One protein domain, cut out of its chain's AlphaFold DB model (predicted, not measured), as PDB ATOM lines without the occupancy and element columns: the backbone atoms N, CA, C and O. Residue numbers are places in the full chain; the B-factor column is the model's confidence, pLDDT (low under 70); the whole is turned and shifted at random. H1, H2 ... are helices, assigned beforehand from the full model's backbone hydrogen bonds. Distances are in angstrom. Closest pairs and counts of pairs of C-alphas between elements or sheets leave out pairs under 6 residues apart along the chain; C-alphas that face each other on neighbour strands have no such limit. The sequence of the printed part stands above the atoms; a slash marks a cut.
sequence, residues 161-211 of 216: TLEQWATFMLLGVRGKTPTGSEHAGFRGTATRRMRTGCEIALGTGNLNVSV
ATOM      1  N   THR A 161     203.837 190.867 140.721       84.94
ATOM      2  CA  THR A 161     204.948 190.763 139.767       84.94
ATOM      3  C   THR A 161     204.392 190.649 138.348       84.94
ATOM      4  O   THR A 161     203.220 190.314 138.155       84.94
ATOM      5  N   LEU A 162     205.224 190.894 137.334       83.56
ATOM      6  CA  LEU A 162     204.818 190.704 135.938       83.56
ATOM      7  C   LEU A 162     204.328 189.269 135.665       83.56
ATOM      8  O   LEU A 162     203.354 189.075 134.943       83.56
ATOM      9  N   GLU A 163     204.952 188.272 136.289       85.38
ATOM     10  CA  GLU A 163     204.568 186.860 136.176       85.38
ATOM     11  C   GLU A 163     203.218 186.567 136.848       85.38
ATOM     12  O   GLU A 163     202.350 185.909 136.270       85.38
ATOM     13  N   GLN A 164     202.991 187.117 138.044       86.81
ATOM     14  CA  GLN A 164     201.704 187.011 138.732       86.81
ATOM     15  C   GLN A 164     200.593 187.712 137.946       86.81
ATOM     16  O   GLN A 164     199.476 187.205 137.865       86.81
ATOM     17  N   TRP A 165     200.903 188.855 137.329       87.75
ATOM     18  CA  TRP A 165     200.000 189.552 136.423       87.75
ATOM     19  C   TRP A 165     199.671 188.715 135.183       87.75
ATOM     20  O   TRP A 165     198.497 188.547 134.858       87.75
ATOM     21  N   ALA A 166     200.677 188.145 134.516       87.88
ATOM     22  CA  ALA A 166     200.478 187.289 133.348       87.88
ATOM     23  C   ALA A 166     199.624 186.058 133.694       87.88
ATOM     24  O   ALA A 166     198.693 185.722 132.961       87.88
ATOM     25  N   THR A 167     199.876 185.452 134.855       88.56
ATOM     26  CA  THR A 167     199.106 184.316 135.378       88.56
ATOM     27  C   THR A 167     197.661 184.713 135.681       88.56
ATOM     28  O   THR A 167     196.730 184.026 135.265       88.56
ATOM     29  N   PHE A 168     197.442 185.853 136.341       88.31
ATOM     30  CA  PHE A 168     196.105 186.395 136.590       88.31
ATOM     31  C   PHE A 168     195.345 186.659 135.282       88.31
ATOM     32  O   PHE A 168     194.182 186.271 135.149       88.31
ATOM     33  N   MET A 169     196.009 187.259 134.292       88.19
ATOM     34  CA  MET A 169     195.416 187.520 132.981       88.19
ATOM     35  C   MET A 169     195.070 186.227 132.241       88.19
ATOM     36  O   MET A 169     194.026 186.155 131.597       88.19
ATOM     37  N   LEU A 170     195.912 185.198 132.338       89.00
ATOM     38  CA  LEU A 170     195.697 183.913 131.680       89.00
ATOM     39  C   LEU A 170     194.561 183.112 132.338       89.00
ATOM     40  O   LEU A 170     193.615 182.725 131.655       89.00
ATOM     41  N   LEU A 171     194.626 182.913 133.654       88.38
ATOM     42  CA  LEU A 171     193.704 182.038 134.383       88.38
ATOM     43  C   LEU A 171     192.416 182.762 134.796       88.38
ATOM     44  O   LEU A 171     191.312 182.293 134.531       88.38
ATOM     45  N   GLY A 172     192.555 183.920 135.442       83.81
ATOM     46  CA  GLY A 172     191.450 184.626 136.095       83.81
ATOM     47  C   GLY A 172     190.643 185.517 135.156       83.81
ATOM     48  O   GLY A 172     189.433 185.648 135.322       83.81
ATOM     49  N   VAL A 173     191.299 186.114 134.159       88.00
ATOM     50  CA  VAL A 173     190.630 187.004 133.201       88.00
ATOM     51  C   VAL A 173     190.253 186.269 131.928       88.00
ATOM     52  O   VAL A 173     189.137 186.455 131.462       88.00
ATOM     53  N   ARG A 174     191.159 185.457 131.365       86.06
ATOM     54  CA  ARG A 174     190.957 184.757 130.085       86.06
ATOM     55  C   ARG A 174     190.333 183.372 130.206       86.06
ATOM     56  O   ARG A 174     189.926 182.852 129.175       86.06
ATOM     57  N   GLY A 175     190.253 182.803 131.408       87.38
ATOM     58  CA  GLY A 175     189.681 181.473 131.610       87.38
ATOM     59  C   GLY A 175     190.484 180.355 130.965       87.38
ATOM     60  O   GLY A 175     189.919 179.337 130.577       87.38
ATOM     61  N   LYS A 176     191.793 180.552 130.813       88.69
ATOM     62  CA  LYS A 176     192.696 179.545 130.262       88.69
ATOM     63  C   LYS A 176     193.343 178.742 131.382       88.69
ATOM     64  O   LYS A 176     193.365 179.164 132.531       88.69
ATOM     65  N   THR A 177     193.874 177.580 131.050       87.69
ATOM     66  CA  THR A 177     194.764 176.794 131.907       87.69
ATOM     67  C   THR A 177     196.191 177.366 131.857       87.69
ATOM     68  O   THR A 177     196.492 178.183 130.977       87.69
ATOM     69  N   PRO A 178     197.108 176.930 132.744       84.75
ATOM     70  CA  PRO A 178     198.520 177.319 132.668       84.75
ATOM     71  C   PRO A 178     199.190 176.928 131.343       84.75
ATOM     72  O   PRO A 178     200.132 177.583 130.914       84.75
ATOM     73  N   THR A 179     198.674 175.896 130.667       85.50
ATOM     74  CA  THR A 179     199.127 175.446 129.342       85.50
ATOM     75  C   THR A 179     198.451 176.194 128.185       85.50
ATOM     76  O   THR A 179     198.788 175.975 127.025       85.50
ATOM     77  N   GLY A 180     197.512 177.105 128.472       79.12
ATOM     78  CA  GLY A 180     196.871 177.988 127.494       79.12
ATOM     79  C   GLY A 180     195.582 177.453 126.857       79.12
ATOM     80  O   GLY A 180     194.948 178.192 126.086       79.12
ATOM     81  N   SER A 181     195.172 176.227 127.195       86.75
ATOM     82  CA  SER A 181     193.893 175.635 126.782       86.75
ATOM     83  C   SER A 181     192.713 176.283 127.511       86.75
ATOM     84  O   SER A 181     192.893 176.922 128.543       86.75
ATOM     85  N   GLU A 182     191.497 176.137 126.991       86.50
ATOM     86  CA  GLU A 182     190.283 176.604 127.678       86.50
ATOM     87  C   GLU A 182     190.080 175.827 128.992       86.50
ATOM     88  O   GLU A 182     190.265 174.607 129.044       86.50
ATOM     89  N   HIS A 183     189.718 176.525 130.069       85.38
ATOM     90  CA  HIS A 183     189.433 175.912 131.363       85.38
ATOM     91  C   HIS A 183     187.935 175.595 131.475       85.38
ATOM     92  O   HIS A 183     187.112 176.495 131.632       85.38
ATOM     93  N   ALA A 184     187.577 174.307 131.475       83.38
ATOM     94  CA  ALA A 184     186.183 173.838 131.444       83.38
ATOM     95  C   ALA A 184     185.294 174.368 132.591       83.38
ATOM     96  O   ALA A 184     184.087 174.512 132.431       83.38
ATOM     97  N   GLY A 185     185.877 174.686 133.751       84.38
ATOM     98  CA  GLY A 185     185.156 175.261 134.894       84.38
ATOM     99  C   GLY A 185     185.038 176.790 134.895       84.38
ATOM    100  O   GLY A 185     184.543 177.356 135.870       84.38
ATOM    101  N   PHE A 186     185.543 177.485 133.871       83.81
ATOM    102  CA  PHE A 186     185.534 178.945 133.842       83.81
ATOM    103  C   PHE A 186     184.131 179.489 133.543       83.81
ATOM    104  O   PHE A 186     183.482 179.084 132.586       83.81
ATOM    105  N   ARG A 187     183.662 180.435 134.365       82.94
ATOM    106  CA  ARG A 187     182.302 181.007 134.281       82.94
ATOM    107  C   ARG A 187     182.275 182.485 133.876       82.94
ATOM    108  O   ARG A 187     181.238 183.134 133.986       82.94
ATOM    109  N   GLY A 188     183.407 183.054 133.461       80.56
ATOM    110  CA  GLY A 188     183.481 184.463 133.076       80.56
ATOM    111  C   GLY A 188     182.833 184.715 131.714       80.56
ATOM    112  O   GLY A 188     183.251 184.150 130.711       80.56
ATOM    113  N   THR A 189     181.839 185.599 131.663       74.62
ATOM    114  CA  THR A 189     181.046 185.882 130.450       74.62
ATOM    115  C   THR A 189     181.514 187.118 129.671       74.62
ATOM    116  O   THR A 189     181.125 187.318 128.525       74.62
ATOM    117  N   ALA A 190     182.379 187.950 130.263       82.19
ATOM    118  CA  ALA A 190     182.838 189.226 129.701       82.19
ATOM    119  C   ALA A 190     184.369 189.293 129.552       82.19
ATOM    120  O   ALA A 190     184.993 190.329 129.781       82.19
ATOM    121  N   THR A 191     184.977 188.179 129.159       82.94
ATOM    122  CA  THR A 191     186.423 187.930 129.080       82.94
ATOM    123  C   THR A 191     187.190 189.024 128.330       82.94
ATOM    124  O   THR A 191     188.199 189.537 128.814       82.94
ATOM    125  N   ARG A 192     186.683 189.436 127.159       82.25
ATOM    126  CA  ARG A 192     187.298 190.492 126.334       82.25
ATOM    127  C   ARG A 192     187.204 191.867 126.995       82.25
ATOM    128  O   ARG A 192     188.204 192.568 127.069       82.25
ATOM    129  N   ARG A 193     186.031 192.224 127.532       84.44
ATOM    130  CA  ARG A 193     185.811 193.506 128.223       84.44
ATOM    131  C   ARG A 193     186.663 193.613 129.486       84.44
ATOM    132  O   ARG A 193     187.264 194.653 129.726       84.44
ATOM    133  N   MET A 194     186.730 192.536 130.267       84.50
ATOM    134  CA  MET A 194     187.546 192.472 131.477       84.50
ATOM    135  C   MET A 194     189.032 192.600 131.135       84.50
ATOM    136  O   MET A 194     189.724 193.408 131.743       84.50
ATOM    137  N   ARG A 195     189.501 191.890 130.098       86.50
ATOM    138  CA  ARG A 195     190.870 192.014 129.586       86.50
ATOM    139  C   ARG A 195     191.214 193.454 129.215       86.50
ATOM    140  O   ARG A 195     192.213 193.969 129.703       86.50
ATOM    141  N   THR A 196     190.391 194.101 128.395       87.06
ATOM    142  CA  THR A 196     190.631 195.490 127.981       87.06
ATOM    143  C   THR A 196     190.627 196.439 129.181       87.06
ATOM    144  O   THR A 196     191.500 197.295 129.281       87.06
ATOM    145  N   GLY A 197     189.708 196.263 130.137       85.50
ATOM    146  CA  GLY A 197     189.692 197.054 131.373       85.50
ATOM    147  C   GLY A 197     190.963 196.877 132.211       85.50
ATOM    148  O   GLY A 197     191.525 197.856 132.695       85.50
ATOM    149  N   CYS A 198     191.448 195.642 132.329       86.06
ATOM    150  CA  CYS A 198     192.698 195.291 132.996       86.06
ATOM    151  C   CYS A 198     193.930 195.918 132.314       86.06
ATOM    152  O   CYS A 198     194.779 196.489 132.998       86.06
ATOM    153  N   GLU A 199     194.013 195.861 130.982       84.50
ATOM    154  CA  GLU A 199     195.101 196.461 130.195       84.50
ATOM    155  C   GLU A 199     195.104 197.998 130.304       84.50
ATOM    156  O   GLU A 199     196.155 198.596 130.535       84.50
ATOM    157  N   ILE A 200     193.931 198.640 130.240       86.56
ATOM    158  CA  ILE A 200     193.791 200.093 130.437       86.56
ATOM    159  C   ILE A 200     194.187 200.488 131.862       86.56
ATOM    160  O   ILE A 200     194.910 201.467 132.053       86.56
ATOM    161  N   ALA A 201     193.742 199.742 132.876       82.94
ATOM    162  CA  ALA A 201     194.081 200.032 134.266       82.94
ATOM    163  C   ALA A 201     195.594 199.938 134.516       82.94
ATOM    164  O   ALA A 201     196.142 200.774 135.233       82.94
ATOM    165  N   LEU A 202     196.272 198.970 133.888       83.00
ATOM    166  CA  LEU A 202     197.729 198.857 133.931       83.00
ATOM    167  C   LEU A 202     198.410 200.043 133.233       83.00
ATOM    168  O   LEU A 202     199.273 200.683 133.826       83.00
ATOM    169  N   GLY A 203     197.992 200.372 132.006       79.25
ATOM    170  CA  GLY A 203     198.587 201.461 131.220       79.25
ATOM    171  C   GLY A 203     198.371 202.857 131.814       79.25
ATOM    172  O   GLY A 203     199.178 203.752 131.589       79.25
ATOM    173  N   THR A 204     197.310 203.045 132.605       79.50
ATOM    174  CA  THR A 204     196.970 204.325 133.258       79.50
ATOM    175  C   THR A 204     197.453 204.431 134.707       79.50
ATOM    176  O   THR A 204     197.194 205.439 135.362       79.50
ATOM    177  N   GLY A 205     198.138 203.409 135.236       72.19
ATOM    178  CA  GLY A 205     198.621 203.396 136.623       72.19
ATOM    179  C   GLY A 205     197.526 203.205 137.683       72.19
ATOM    180  O   GLY A 205     197.782 203.368 138.874       72.19
ATOM    181  N   ASN A 206     196.310 202.829 137.274       70.06
ATOM    182  CA  ASN A 206     195.221 202.449 138.181       70.06
ATOM    183  C   ASN A 206     195.393 201.024 138.741       70.06
ATOM    184  O   ASN A 206     194.740 200.658 139.721       70.06
ATOM    185  N   LEU A 207     196.288 200.228 138.146       68.06
ATOM    186  CA  LEU A 207     196.746 198.943 138.659       68.06
ATOM    187  C   LEU A 207     198.258 198.990 138.921       68.06
ATOM    188  O   LEU A 207     199.035 199.388 138.058       68.06
ATOM    189  N   ASN A 208     198.684 198.554 140.106       64.19
ATOM    190  CA  ASN A 208     200.086 198.594 140.520       64.19
ATOM    191  C   ASN A 208     200.775 197.235 140.290       64.19
ATOM    192  O   ASN A 208     200.652 196.330 141.119       64.19
ATOM    193  N   VAL A 209     201.534 197.102 139.198       65.19
ATOM    194  CA  VAL A 209     202.392 195.935 138.904       65.19
ATOM    195  C   VAL A 209     203.852 196.323 139.127       65.19
ATOM    196  O   VAL A 209     204.313 197.338 138.614       65.19
ATOM    197  N   SER A 210     204.573 195.536 139.924       64.44
ATOM    198  CA  SER A 210     206.002 195.729 140.163       64.44
ATOM    199  C   SER A 210     206.798 194.966 139.113       64.44
ATOM    200  O   SER A 210     206.717 193.739 139.024       64.44
ATOM    201  N   VAL A 211     207.585 195.694 138.327       58.47
ATOM    202  CA  VAL A 211     208.593 195.105 137.447       58.47
ATOM    203  C   VAL A 211     209.902 195.116 138.228       58.47
ATOM    204  O   VAL A 211     210.528 196.163 138.377       58.47
TER     205      VAL A 211
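This is residues 161 to 211 of the 216 residues of the protein "Core-binding (CB) domain-containing protein" of Arthrobacter sp. KBS0703 (UniProt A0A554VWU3). Two helices, H2 and H1, make a flat helical hairpin shaped like a narrow V, closest where H1 ends and H2 begins. The long loop of residues 174 to 190 makes the closed end, and the tail after H2 folds back across the open end toward the first printed residue. The printed part has 51 residues, with two named helices, H1 then H2, and no named strand. It is all helix by class, though under half of its residues are in named elements. It is only just compact, close to loose, with a radius of gyration of the C-alphas of 11.4 A and spans of 32 by 21 by 11 A.

H2, residues 191 to 203, and H1, residues 162 to 173, form a hairpin. They touch with residues 191 to 195 of H2 and 169 to 173 of H1 alone; the closest C-alphas, of Thr 191 and Val 173, are 6.0 A apart. They run opposite ways at a shallow tilt of 25 degrees. Every O i to N i+4 pair is within hydrogen-bond range in H2, and 7 of 8 in H1.

H2 measures 18.3 A from C-alpha 191 to C-alpha 203 at (198.587, 201.461, 131.220). H1 measures 14.9 A and begins at C-alpha 162 at (204.818, 190.704, 135.938).

The C-alphas of Ala 184 and Gly 205, the two farthest apart, are 32.5 A apart; those of Thr 161 and Val 211, first and last printed, 6.1 A. The printed part has no cut, and H1 to H2 is a long link. Residues 207 to 211 have pLDDT under 70.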